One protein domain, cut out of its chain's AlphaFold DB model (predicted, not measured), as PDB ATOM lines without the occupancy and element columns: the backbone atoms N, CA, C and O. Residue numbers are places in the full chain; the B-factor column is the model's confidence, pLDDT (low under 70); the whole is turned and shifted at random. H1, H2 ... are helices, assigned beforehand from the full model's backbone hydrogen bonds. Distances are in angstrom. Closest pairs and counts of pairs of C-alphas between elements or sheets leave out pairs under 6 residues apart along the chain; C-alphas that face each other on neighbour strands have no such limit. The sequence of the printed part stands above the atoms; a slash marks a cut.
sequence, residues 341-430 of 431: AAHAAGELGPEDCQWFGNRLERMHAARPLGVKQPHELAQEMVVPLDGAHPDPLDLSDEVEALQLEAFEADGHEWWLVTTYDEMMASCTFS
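AT A GLANCE: This is residues 341 to 430 of the 431 residues of an uncharacterized protein of Pontixanthobacter aestiaquae (UniProt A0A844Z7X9). One long helix, H4, makes the middle of this model, and three shorter helices pack on it: H3 crosses its first half steeply, H2 sets one end nearly at right angles to it near its last turn, and H5 runs side by side with its later part. H1 touches no helix and lies far out at one end of the long axis; residues 344 to 349 stick out there, and a loop, residues 383 to 389, sticks out at the other end. The printed part has 90 residues with five named helices, H1 to H5 in chain order, and no named strand; its class is all helix. It is loose, with a radius of gyration of the C-alphas of 15.5 A, and elongated, spanning 55 by 29 by 24 A.

IN THESE COORDINATES: Find C-alpha 341 at (26.123, -0.142, -28.184), where H1, residues 341 to 345, begins. H2 follows at residues 356 to 366 and is 15.5 A long from first to last C-alpha. H3 takes residues 374 to 381, 10.6 A long. Look next for C-alpha 392 at (-13.132, -5.099, -29.642); from there H4 runs 24.5 A to residue 408. H5, residues 420 to 428, is 12.7 A long and ends with C-alpha 428 at (-1.309, 21.238, -29.931).

HOW THE PARTS SIT: Begin at H4, the hub, which touches three helices. H3 touches it at a steep tilt of 61 degrees, opposite ways; the closest C-alphas, those of His 375 and Ser 396, are 4.7 A apart. H2 touches residues 404 to 407 of H4 alone, about perpendicular at 74 degrees, with the C-alphas of Met 363 and Phe 407 closest at 6.4 A. H5 touches residues 402 to 406 of H4 alone, at a shallow tilt of 18 degrees, the same way; the closest C-alphas, those of Ala 406 and Met 423, are 5.5 A apart. Of these three pairs one is at a shallow tilt, and the helix packing is mostly crossed, but only just. H2 and H3 are apart, as are H3 and H5. In the backbones of H1, H2, H3, H4 and H5, every O i to N i+4 pair is within hydrogen-bond range.

THE WHOLE: The two C-alphas farthest apart, those of Ala 345 and Asp 386, are 55.2 A from each other. Without the stretches that stand free, residues 344 to 349 and 383 to 389, the body of 77 residues spans 44 by 29 by 23 A. The printed part has no cut. The link from H4 to H5, 11 residues, is long, and the other three are short. The mean pLDDT of the printed part is 79.7; look for values under 70 at residues 341 to 345, 348 to 350, 382 to 393 and 429 to 430.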
ATOM      1  N   ALA A 341      24.792  -0.143 -28.779       69.50
ATOM      2  CA  ALA A 341      26.123  -0.142 -28.184       69.50
ATOM      3  C   ALA A 341      26.093   0.491 -26.787       69.50
ATOM      4  O   ALA A 341      26.587  -0.123 -25.842       69.50
ATOM      5  N   ALA A 342      25.424   1.636 -26.635       68.06
ATOM      6  CA  ALA A 342      25.216   2.280 -25.338       68.06
ATOM      7  C   ALA A 342      24.410   1.380 -24.383       68.06
ATOM      8  O   ALA A 342      24.754   1.232 -23.211       68.06
ATOM      9  N   HIS A 343      23.395   0.668 -24.889       64.44
ATOM     10  CA  HIS A 343      22.679  -0.329 -24.084       64.44
ATOM     11  C   HIS A 343      23.574  -1.518 -23.691       64.44
ATOM     12  O   HIS A 343      23.491  -2.010 -22.566       64.44
ATOM     13  N   ALA A 344      24.424  -2.021 -24.592       66.44
ATOM     14  CA  ALA A 344      25.351  -3.111 -24.271       66.44
ATOM     15  C   ALA A 344      26.425  -2.689 -23.252       66.44
ATOM     16  O   ALA A 344      26.883  -3.524 -22.472       66.44
ATOM     17  N   ALA A 345      26.793  -1.406 -23.246       69.75
ATOM     18  CA  ALA A 345      27.698  -0.790 -22.282       69.75
ATOM     19  C   ALA A 345      27.026  -0.438 -20.937       69.75
ATOM     20  O   ALA A 345      27.727  -0.109 -19.983       69.75
ATOM     21  N   GLY A 346      25.694  -0.547 -20.835       70.62
ATOM     22  CA  GLY A 346      24.929  -0.200 -19.630       70.62
ATOM     23  C   GLY A 346      24.725   1.306 -19.427       70.62
ATOM     24  O   GLY A 346      24.407   1.728 -18.321       70.62
ATOM     25  N   GLU A 347      24.924   2.109 -20.472       73.12
ATOM     26  CA  GLU A 347      24.773   3.570 -20.445       73.12
ATOM     27  C   GLU A 347      23.319   4.019 -20.649       73.12
ATOM     28  O   GLU A 347      22.953   5.108 -20.221       73.12
ATOM     29  N   LEU A 348      22.490   3.178 -21.282       67.00
ATOM     30  CA  LEU A 348      21.046   3.393 -21.414       67.00
ATOM     31  C   LEU A 348      20.286   2.575 -20.372       67.00
ATOM     32  O   LEU A 348      20.468   1.357 -20.281       67.00
ATOM     33  N   GLY A 349      19.414   3.247 -19.623       68.75
ATOM     34  CA  GLY A 349      18.580   2.637 -18.594       68.75
ATOM     35  C   GLY A 349      17.217   2.152 -19.111       68.75
ATOM     36  O   GLY A 349      16.862   2.334 -20.283       68.75
ATOM     37  N   PRO A 350      16.391   1.540 -18.241       65.81
ATOM     38  CA  PRO A 350      15.007   1.166 -18.556       65.81
ATOM     39  C   PRO A 350      14.158   2.331 -19.102       65.81
ATOM     40  O   PRO A 350      13.287   2.131 -19.956       65.81
ATOM     41  N   GLU A 351      14.426   3.546 -18.633       71.12
ATOM     42  CA  GLU A 351      13.832   4.814 -19.054       71.12
ATOM     43  C   GLU A 351      14.156   5.206 -20.503       71.12
ATOM     44  O   GLU A 351      13.311   5.820 -21.153       71.12
ATOM     45  N   ASP A 352      15.289   4.764 -21.052       73.25
ATOM     46  CA  ASP A 352      15.714   5.073 -22.424       73.25
ATOM     47  C   ASP A 352      15.309   3.990 -23.433       73.25
ATOM     48  O   ASP A 352      15.404   4.157 -24.653       73.25
ATOM     49  N   CYS A 353      14.831   2.850 -22.931       74.88
ATOM     50  CA  CYS A 353      14.473   1.715 -23.763       74.88
ATOM     51  C   CYS A 353      13.304   2.053 -24.704       74.88
ATOM     52  O   CYS A 353      12.207   2.411 -24.261       74.88
ATOM     53  N   GLN A 354      13.539   1.876 -26.008       75.69
ATOM     54  CA  GLN A 354      12.555   2.092 -27.077       75.69
ATOM     55  C   GLN A 354      11.754   0.845 -27.439       75.69
ATOM     56  O   GLN A 354      10.914   0.859 -28.343       75.69
ATOM     57  N   TRP A 355      11.983  -0.259 -26.732       77.69
ATOM     58  CA  TRP A 355      11.174  -1.441 -26.936       77.69
ATOM     59  C   TRP A 355       9.727  -1.169 -26.519       77.69
ATOM     60  O   TRP A 355       9.464  -0.674 -25.421       77.69
ATOM     61  N   PHE A 356       8.791  -1.522 -27.404       76.75
ATOM     62  CA  PHE A 356       7.369  -1.184 -27.297       76.75
ATOM     63  C   PHE A 356       6.770  -1.476 -25.914       76.75
ATOM     64  O   PHE A 356       6.027  -0.670 -25.366       76.75
ATOM     65  N   GLY A 357       7.147  -2.594 -25.291       76.06
ATOM     66  CA  GLY A 357       6.641  -2.945 -23.969       76.06
ATOM     67  C   GLY A 357       7.106  -2.032 -22.829       76.06
ATOM     68  O   GLY A 357       6.325  -1.805 -21.908       76.06
ATOM     69  N   ASN A 358       8.330  -1.500 -22.889       78.56
ATOM     70  CA  ASN A 358       8.836  -0.560 -21.882       78.56
ATOM     71  C   ASN A 358       8.221   0.829 -22.089       78.56
ATOM     72  O   ASN A 358       7.828   1.474 -21.122       78.56
ATOM     73  N   ARG A 359       8.052   1.243 -23.353       86.50
ATOM     74  CA  ARG A 359       7.324   2.466 -23.728       86.50
ATOM     75  C   ARG A 359       5.898   2.461 -23.164       86.50
ATOM     76  O   ARG A 359       5.512   3.388 -22.453       86.50
ATOM     77  N   LEU A 360       5.166   1.360 -23.363       86.31
ATOM     78  CA  LEU A 360       3.837   1.165 -22.781       86.31
ATOM     79  C   LEU A 360       3.846   1.192 -21.249       86.31
ATOM     80  O   LEU A 360       2.968   1.801 -20.652       86.31
ATOM     81  N   GLU A 361       4.808   0.545 -20.586       83.75
ATOM     82  CA  GLU A 361       4.876   0.563 -19.116       83.75
ATOM     83  C   GLU A 361       5.085   1.971 -18.554       83.75
ATOM     84  O   GLU A 361       4.438   2.310 -17.564       83.75
ATOM     85  N   ARG A 362       5.906   2.810 -19.203       88.00
ATOM     86  CA  ARG A 362       6.063   4.224 -18.825       88.00
ATOM     87  C   ARG A 362       4.758   4.999 -18.981       88.00
ATOM     88  O   ARG A 362       4.344   5.670 -18.039       88.00
ATOM     89  N   MET A 363       4.084   4.848 -20.122       92.50
ATOM     90  CA  MET A 363       2.773   5.458 -20.360       92.50
ATOM     91  C   MET A 363       1.764   5.027 -19.284       92.50
ATOM     92  O   MET A 363       1.127   5.863 -18.651       92.50
ATOM     93  N   HIS A 364       1.644   3.723 -19.021       89.56
ATOM     94  CA  HIS A 364       0.711   3.195 -18.020       89.56
ATOM     95  C   HIS A 364       1.048   3.636 -16.595       89.56
ATOM     96  O   HIS A 364       0.132   3.888 -15.818       89.56
ATOM     97  N   ALA A 365       2.331   3.765 -16.251       89.19
ATOM     98  CA  ALA A 365       2.761   4.293 -14.958       89.19
ATOM     99  C   ALA A 365       2.450   5.793 -14.799       89.19
ATOM    100  O   ALA A 365       2.140   6.234 -13.695       89.19
ATOM    101  N   ALA A 366       2.504   6.560 -15.891       91.88
ATOM    102  CA  ALA A 366       2.146   7.978 -15.920       91.88
ATOM    103  C   ALA A 366       0.629   8.227 -16.026       91.88
ATOM    104  O   ALA A 366       0.180   9.370 -15.908       91.88
ATOM    105  N   ARG A 367      -0.173   7.181 -16.264       93.19
ATOM    106  CA  ARG A 367      -1.626   7.289 -16.419       93.19
ATOM    107  C   ARG A 367      -2.281   7.734 -15.103       93.19
ATOM    108  O   ARG A 367      -2.051   7.092 -14.075       93.19
ATOM    109  N   PRO A 368      -3.135   8.776 -15.104       93.69
ATOM    110  CA  PRO A 368      -3.850   9.189 -13.900       93.69
ATOM    111  C   PRO A 368      -4.722   8.065 -13.319       93.69
ATOM    112  O   PRO A 368      -5.317   7.274 -14.049       93.69
ATOM    113  N   LEU A 369      -4.825   7.993 -11.991       90.62
ATOM    114  CA  LEU A 369      -5.655   6.985 -11.325       90.62
ATOM    115  C   LEU A 369      -7.151   7.287 -11.514       90.62
ATOM    116  O   LEU A 369      -7.580   8.431 -11.389       90.62
ATOM    117  N   GLY A 370      -7.953   6.248 -11.761       87.69
ATOM    118  CA  GLY A 370      -9.415   6.350 -11.871       87.69
ATOM    119  C   GLY A 370      -9.945   6.770 -13.247       87.69
ATOM    120  O   GLY A 370     -11.156   6.903 -13.402       87.69
ATOM    121  N   VAL A 371      -9.072   6.956 -14.241       91.31
ATOM    122  CA  VAL A 371      -9.480   7.183 -15.637       91.31
ATOM    123  C   VAL A 371      -9.670   5.856 -16.370       91.31
ATOM    124  O   VAL A 371      -9.053   4.848 -16.015       91.31
ATOM    125  N   LYS A 372     -10.510   5.872 -17.411       89.06
ATOM    126  CA  LYS A 372     -10.798   4.688 -18.225       89.06
ATOM    127  C   LYS A 372      -9.537   4.140 -18.898       89.06
ATOM    128  O   LYS A 372      -8.662   4.884 -19.359       89.06
ATOM    129  N   GLN A 373      -9.458   2.819 -18.955       88.75
ATOM    130  CA  GLN A 373      -8.429   2.077 -19.669       88.75
ATOM    131  C   GLN A 373      -8.752   2.004 -21.171       88.75
ATOM    132  O   GLN A 373      -9.923   2.100 -21.545       88.75
ATOM    133  N   PRO A 374      -7.752   1.773 -22.046       88.50
ATOM    134  CA  PRO A 374      -7.968   1.678 -23.495       88.50
ATOM    135  C   PRO A 374      -9.070   0.684 -23.887       88.50
ATOM    136  O   PRO A 374      -9.904   0.991 -24.731       88.50
ATOM    137  N   HIS A 375      -9.130  -0.470 -23.217       82.94
ATOM    138  CA  HIS A 375     -10.151  -1.486 -23.480       82.94
ATOM    139  C   HIS A 375     -11.570  -1.040 -23.089       82.94
ATOM    140  O   HIS A 375     -12.530  -1.444 -23.736       82.94
ATOM    141  N   GLU A 376     -11.715  -0.210 -22.053       86.56
ATOM    142  CA  GLU A 376     -13.010   0.336 -21.625       86.56
ATOM    143  C   GLU A 376     -13.485   1.408 -22.611       86.56
ATOM    144  O   GLU A 376     -14.655   1.436 -22.979       86.56
ATOM    145  N   LEU A 377     -12.564   2.245 -23.103       87.50
ATOM    146  CA  LEU A 377     -12.846   3.224 -24.155       87.50
ATOM    147  C   LEU A 377     -13.243   2.533 -25.467       87.50
ATOM    148  O   LEU A 377     -14.254   2.884 -26.066       87.50
ATOM    149  N   ALA A 378     -12.503   1.499 -25.874       83.81
ATOM    150  CA  ALA A 378     -12.799   0.727 -27.078       83.81
ATOM    151  C   ALA A 378     -14.179   0.052 -27.028       83.81
ATOM    152  O   ALA A 378     -14.865  -0.004 -28.045       83.81
ATOM    153  N   GLN A 379     -14.618  -0.421 -25.855       81.44
ATOM    154  CA  GLN A 379     -15.959  -0.989 -25.664       81.44
ATOM    155  C   GLN A 379     -17.074   0.048 -25.850       81.44
ATOM    156  O   GLN A 379     -18.136  -0.288 -26.368       81.44
ATOM    157  N   GLU A 380     -16.841   1.302 -25.461       81.88
ATOM    158  CA  GLU A 380     -17.806   2.394 -25.636       81.88
ATOM    159  C   GLU A 380     -17.873   2.905 -27.081       81.88
ATOM    160  O   GLU A 380     -18.904   3.431 -27.498       81.88
ATOM    161  N   MET A 381     -16.803   2.716 -27.860       74.81
ATOM    162  CA  MET A 381     -16.757   3.054 -29.288       74.81
ATOM    163  C   MET A 381     -17.531   2.072 -30.172       74.81
ATOM    164  O   MET A 381     -17.821   2.390 -31.327       74.81
ATOM    165  N   VAL A 382     -17.875   0.888 -29.655       66.25
ATOM    166  CA  VAL A 382     -18.647  -0.116 -30.394       66.25
ATOM    167  C   VAL A 382     -20.081   0.375 -30.594       66.25
ATOM    168  O   VAL A 382     -20.962   0.156 -29.762       66.25
ATOM    169  N   VAL A 383     -20.341   1.031 -31.726       58.03
ATOM    170  CA  VAL A 383     -21.705   1.359 -32.157       58.03
ATOM    171  C   VAL A 383     -22.333   0.101 -32.774       58.03
ATOM    172  O   VAL A 383     -21.739  -0.486 -33.682       58.03
ATOM    173  N   PRO A 384     -23.533  -0.335 -32.345       54.41
ATOM    174  CA  PRO A 384     -24.209  -1.468 -32.964       54.41
ATOM    175  C   PRO A 384     -24.764  -1.061 -34.338       54.41
ATOM    176  O   PRO A 384     -25.910  -0.632 -34.443       54.41
ATOM    177  N   LEU A 385     -23.950  -1.179 -35.390       52.00
ATOM    178  CA  LEU A 385     -24.378  -1.001 -36.780       52.00
ATOM    179  C   LEU A 385     -23.805  -2.105 -37.684       52.00
ATOM    180  O   LEU A 385     -22.595  -2.280 -37.797       52.00
ATOM    181  N   ASP A 386     -24.728  -2.855 -38.287       56.03
ATOM    182  CA  ASP A 386     -24.638  -3.711 -39.476       56.03
ATOM    183  C   ASP A 386     -23.250  -4.256 -39.880       56.03
ATOM    184  O   ASP A 386     -22.618  -3.826 -40.842       56.03
ATOM    185  N   GLY A 387     -22.841  -5.336 -39.207       50.47
ATOM    186  CA  GLY A 387     -22.227  -6.493 -39.877       50.47
ATOM    187  C   GLY A 387     -20.718  -6.487 -40.142       50.47
ATOM    188  O   GLY A 387     -20.192  -7.536 -40.506       50.47
ATOM    189  N   ALA A 388     -20.001  -5.387 -39.913       53.66
ATOM    190  CA  ALA A 388     -18.537  -5.351 -40.014       53.66
ATOM    191  C   ALA A 388     -17.925  -4.546 -38.861       53.66
ATOM    192  O   ALA A 388     -17.431  -3.437 -39.044       53.66
ATOM    193  N   HIS A 389     -17.981  -5.102 -37.650       57.19
ATOM    194  CA  HIS A 389     -17.365  -4.479 -36.483       57.19
ATOM    195  C   HIS A 389     -15.886  -4.913 -36.365       57.19
ATOM    196  O   HIS A 389     -15.625  -6.121 -36.398       57.19
ATOM    197  N   PRO A 390     -14.911  -3.992 -36.220       63.09
ATOM    198  CA  PRO A 390     -13.540  -4.361 -35.858       63.09
ATOM    199  C   PRO A 390     -13.544  -5.048 -34.486       63.09
ATOM    200  O   PRO A 390     -14.224  -4.596 -33.574       63.09
ATOM    201  N   ASP A 391     -12.858  -6.180 -34.329       68.00
ATOM    202  CA  ASP A 391     -12.845  -6.940 -33.066       68.00
ATOM    203  C   ASP A 391     -12.571  -5.983 -31.878       68.00
ATOM    204  O   ASP A 391     -11.632  -5.191 -31.970       68.00
ATOM    205  N   PRO A 392     -13.360  -5.990 -30.784       66.12
ATOM    206  CA  PRO A 392     -13.132  -5.099 -29.642       66.12
ATOM    207  C   PRO A 392     -11.697  -5.147 -29.089       66.12
ATOM    208  O   PRO A 392     -11.208  -4.152 -28.553       66.12
ATOM    209  N   LEU A 393     -11.004  -6.283 -29.241       67.31
ATOM    210  CA  LEU A 393      -9.579  -6.395 -28.919       67.31
ATOM    211  C   LEU A 393      -8.691  -5.597 -29.886       67.31
ATOM    212  O   LEU A 393      -7.734  -4.973 -29.441       67.31
ATOM    213  N   ASP A 394      -9.018  -5.582 -31.179       72.31
ATOM    214  CA  ASP A 394      -8.285  -4.811 -32.186       72.31
ATOM    215  C   ASP A 394      -8.451  -3.297 -31.947       72.31
ATOM    216  O   ASP A 394      -7.466  -2.564 -31.976       72.31
ATOM    217  N   LEU A 395      -9.667  -2.837 -31.621       79.62
ATOM    218  CA  LEU A 395      -9.919  -1.432 -31.271       79.62
ATOM    219  C   LEU A 395      -9.173  -0.998 -30.004       79.62
ATOM    220  O   LEU A 395      -8.660   0.115 -29.932       79.62
ATOM    221  N   SER A 396      -9.095  -1.870 -28.994       84.62
ATOM    222  CA  SER A 396      -8.330  -1.585 -27.776       84.62
ATOM    223  C   SER A 396      -6.847  -1.370 -28.076       84.62
ATOM    224  O   SER A 396      -6.237  -0.478 -27.484       84.62
ATOM    225  N   ASP A 397      -6.268  -2.183 -28.961       80.62
ATOM    226  CA  ASP A 397      -4.865  -2.062 -29.365       80.62
ATOM    227  C   ASP A 397      -4.631  -0.758 -30.164       80.62
ATOM    228  O   ASP A 397      -3.610  -0.094 -29.980       80.62
ATOM    229  N   GLU A 398      -5.588  -0.348 -31.007       84.19
ATOM    230  CA  GLU A 398      -5.536   0.920 -31.758       84.19
ATOM    231  C   GLU A 398      -5.600   2.150 -30.842       84.19
ATOM    232  O   GLU A 398      -4.774   3.059 -30.962       84.19
ATOM    233  N   VAL A 399      -6.533   2.162 -29.883       89.94
ATOM    234  CA  VAL A 399      -6.633   3.229 -28.876       89.94
ATOM    235  C   VAL A 399      -5.348   3.302 -28.047       89.94
ATOM    236  O   VAL A 399      -4.821   4.390 -27.824       89.94
ATOM    237  N   GLU A 400      -4.795   2.163 -27.617       90.88
ATOM    238  CA  GLU A 400      -3.540   2.133 -26.857       90.88
ATOM    239  C   GLU A 400      -2.359   2.706 -27.661       90.88
ATOM    240  O   GLU A 400      -1.550   3.456 -27.112       90.88
ATOM    241  N   ALA A 401      -2.280   2.409 -28.963       87.62
ATOM    242  CA  ALA A 401      -1.245   2.951 -29.839       87.62
ATOM    243  C   ALA A 401      -1.339   4.481 -29.978       87.62
ATOM    244  O   ALA A 401      -0.328   5.169 -29.830       87.62
ATOM    245  N   LEU A 402      -2.544   5.024 -30.191       91.38
ATOM    246  CA  LEU A 402      -2.766   6.473 -30.286       91.38
ATOM    247  C   LEU A 402      -2.413   7.199 -28.982       91.38
ATOM    248  O   LEU A 402      -1.808   8.271 -28.997       91.38
ATOM    249  N   GLN A 403      -2.762   6.607 -27.843       94.44
ATOM    250  CA  GLN A 403      -2.432   7.164 -26.534       94.44
ATOM    251  C   GLN A 403      -0.933   7.126 -26.249       94.44
ATOM    252  O   GLN A 403      -0.418   8.063 -25.644       94.44
ATOM    253  N   LEU A 404      -0.229   6.083 -26.702       93.06
ATOM    254  CA  LEU A 404       1.224   5.997 -26.574       93.06
ATOM    255  C   LEU A 404       1.918   7.098 -27.378       93.06
ATOM    256  O   LEU A 404       2.824   7.747 -26.860       93.06
ATOM    257  N   GLU A 405       1.470   7.338 -28.611       90.44
ATOM    258  CA  GLU A 405       1.988   8.432 -29.437       90.44
ATOM    259  C   GLU A 405       1.705   9.802 -28.805       90.44
ATOM    260  O   GLU A 405       2.609  10.631 -28.711       90.44
ATOM    261  N   ALA A 406       0.484  10.027 -28.307       91.12
ATOM    262  CA  ALA A 406       0.135  11.259 -27.601       91.12
ATOM    263  C   ALA A 406       0.967  11.459 -26.322       91.12
ATOM    264  O   ALA A 406       1.407  12.573 -26.050       91.12
ATOM    265  N   PHE A 407       1.206  10.397 -25.548       93.50
ATOM    266  CA  PHE A 407       2.023  10.440 -24.334       93.50
ATOM    267  C   PHE A 407       3.474  10.825 -24.638       93.50
ATOM    268  O   PHE A 407       4.029  11.700 -23.984       93.50
ATOM    269  N   GLU A 408       4.083  10.213 -25.651       89.38
ATOM    270  CA  GLU A 408       5.473  10.495 -26.034       89.38
ATOM    271  C   GLU A 408       5.663  11.857 -26.701       89.38
ATOM    272  O   GLU A 408       6.777  12.379 -26.745       89.38
ATOM    273  N   ALA A 409       4.578  12.439 -27.207       87.12
ATOM    274  CA  ALA A 409       4.539  13.809 -27.692       87.12
ATOM    275  C   ALA A 409       4.270  14.843 -26.578       87.12
ATOM    276  O   ALA A 409       4.106  16.021 -26.897       87.12
ATOM    277  N   ASP A 410       4.220  14.426 -25.305       89.19
ATOM    278  CA  ASP A 410       3.828  15.258 -24.157       89.19
ATOM    279  C   ASP A 410       2.445  15.924 -24.353       89.19
ATOM    280  O   ASP A 410       2.214  17.076 -23.969       89.19
ATOM    281  N   GLY A 411       1.512  15.211 -24.993       86.69
ATOM    282  CA  GLY A 411       0.163  15.689 -25.286       86.69
ATOM    283  C   GLY A 411      -0.694  15.884 -24.030       86.69
ATOM    284  O   GLY A 411      -0.669  15.084 -23.091       86.69
ATOM    285  N   HIS A 412      -1.503  16.945 -24.020       89.94
ATOM    286  CA  HIS A 412      -2.445  17.229 -22.936       89.94
ATOM    287  C   HIS A 412      -3.580  16.197 -22.907       89.94
ATOM    288  O   HIS A 412      -4.180  15.922 -23.939       89.94
ATOM    289  N   GLU A 413      -3.912  15.651 -21.731       92.62
ATOM    290  CA  GLU A 413      -4.976  14.637 -21.586       92.62
ATOM    291  C   GLU A 413      -4.820  13.441 -22.545       92.62
ATOM    292  O   GLU A 413      -5.800  12.856 -23.005       92.62
ATOM    293  N   TRP A 414      -3.575  13.034 -22.822       93.88
ATOM    294  CA  TRP A 414      -3.252  11.932 -23.737       93.88
ATOM    295  C   TRP A 414      -4.030  10.635 -23.445       93.88
ATOM    296  O   TRP A 414      -4.302   9.866 -24.358       93.88
ATOM    297  N   TRP A 415      -4.440  10.394 -22.193       94.00
ATOM    298  CA  TRP A 415      -5.200   9.209 -21.771       94.00
ATOM    299  C   TRP A 415      -6.665   9.182 -22.246       94.00
ATOM    300  O   TRP A 415      -7.325   8.159 -22.055       94.00
ATOM    301  N   LEU A 416      -7.183  10.277 -22.820       92.75
ATOM    302  CA  LEU A 416      -8.528  10.368 -23.411       92.75
ATOM    303  C   LEU A 416      -8.540  10.158 -24.926       92.75
ATOM    304  O   LEU A 416      -9.611  10.032 -25.509       92.75
ATOM    305  N   VAL A 417      -7.371  10.123 -25.561       90.88
ATOM    306  CA  VAL A 417      -7.257  10.001 -27.013       90.88
ATOM    307  C   VAL A 417      -7.802   8.646 -27.465       90.88
ATOM    308  O   VAL A 417      -7.357   7.604 -26.985       90.88
ATOM    309  N   THR A 418      -8.751   8.668 -28.397       91.06
ATOM    310  CA  THR A 418      -9.331   7.476 -29.043       91.06
ATOM    311  C   THR A 418      -9.258   7.530 -30.565       91.06
ATOM    312  O   THR A 418      -9.356   6.500 -31.227       91.06
ATOM    313  N   THR A 419      -9.040   8.719 -31.130       88.56
ATOM    314  CA  THR A 419      -8.898   8.939 -32.571       88.56
ATOM    315  C   THR A 419      -7.627   9.717 -32.901       88.56
ATOM    316  O   THR A 419      -7.042  10.404 -32.061       88.56
ATOM    317  N   TYR A 420      -7.196   9.637 -34.159       83.44
ATOM    318  CA  TYR A 420      -6.027  10.375 -34.635       83.44
ATOM    319  C   TYR A 420      -6.199  11.900 -34.534       83.44
ATOM    320  O   TYR A 420      -5.245  12.613 -34.225       83.44
ATOM    321  N   ASP A 421      -7.411  12.415 -34.747       84.69
ATOM    322  CA  ASP A 421      -7.680  13.853 -34.652       84.69
ATOM    323  C   ASP A 421      -7.563  14.355 -33.206       84.69
ATOM    324  O   ASP A 421      -6.956  15.399 -32.961       84.69
ATOM    325  N   GLU A 422      -8.055  13.579 -32.235       87.44
ATOM    326  CA  GLU A 422      -7.869  13.857 -30.803       87.44
ATOM    327  C   GLU A 422      -6.395  13.796 -30.394       87.44
ATOM    328  O   GLU A 422      -5.937  14.635 -29.621       87.44
ATOM    329  N   MET A 423      -5.631  12.846 -30.945       88.88
ATOM    330  CA  MET A 423      -4.186  12.740 -30.726       88.88
ATOM    331  C   MET A 423      -3.457  13.993 -31.228       88.88
ATOM    332  O   MET A 423      -2.609  14.559 -30.543       88.88
ATOM    333  N   MET A 424      -3.794  14.464 -32.427       84.31
ATOM    334  CA  MET A 424      -3.216  15.699 -32.952       84.31
ATOM    335  C   MET A 424      -3.632  16.910 -32.105       84.31
ATOM    336  O   MET A 424      -2.802  17.779 -31.840       84.31
ATOM    337  N   ALA A 425      -4.887  16.960 -31.649       83.50
ATOM    338  CA  ALA A 425      -5.387  18.032 -30.796       83.50
ATOM    339  C   ALA A 425      -4.666  18.076 -29.436       83.50
ATOM    340  O   ALA A 425      -4.231  19.157 -29.025       83.50
ATOM    341  N   SER A 426      -4.450  16.926 -28.784       82.50
ATOM    342  CA  SER A 426      -3.749  16.831 -27.492       82.50
ATOM    343  C   SER A 426      -2.323  17.384 -27.564       82.50
ATOM    344  O   SER A 426      -1.879  18.081 -26.650       82.50
ATOM    345  N   CYS A 427      -1.629  17.160 -28.682       80.44
ATOM    346  CA  CYS A 427      -0.268  17.646 -28.915       80.44
ATOM    347  C   CYS A 427      -0.195  19.167 -29.153       80.44
ATOM    348  O   CYS A 427       0.846  19.786 -28.936       80.44
ATOM    349  N   THR A 428      -1.283  19.795 -29.614       74.19
ATOM    350  CA  THR A 428      -1.309  21.238 -29.931       74.19
ATOM    351  C   THR A 428      -1.652  22.137 -28.744       74.19
ATOM    352  O   THR A 428      -1.371  23.333 -28.797       74.19
ATOM    353  N   PHE A 429      -2.221  21.582 -27.669       57.91
ATOM    354  CA  PHE A 429      -2.689  22.343 -26.502       57.91
ATOM    355  C   PHE A 429      -1.590  22.636 -25.460       57.91
ATOM    356  O   PHE A 429      -1.864  23.201 -24.406       57.91
ATOM    357  N   SER A 430      -0.334  22.283 -25.747       50.59
ATOM    358  CA  SER A 430       0.821  22.589 -24.892       50.59
ATOM    359  C   SER A 430       1.236  24.062 -25.080       50.59
ATOM    360  O   SER A 430       2.157  24.377 -25.840       50.59
TER     361      SER A 430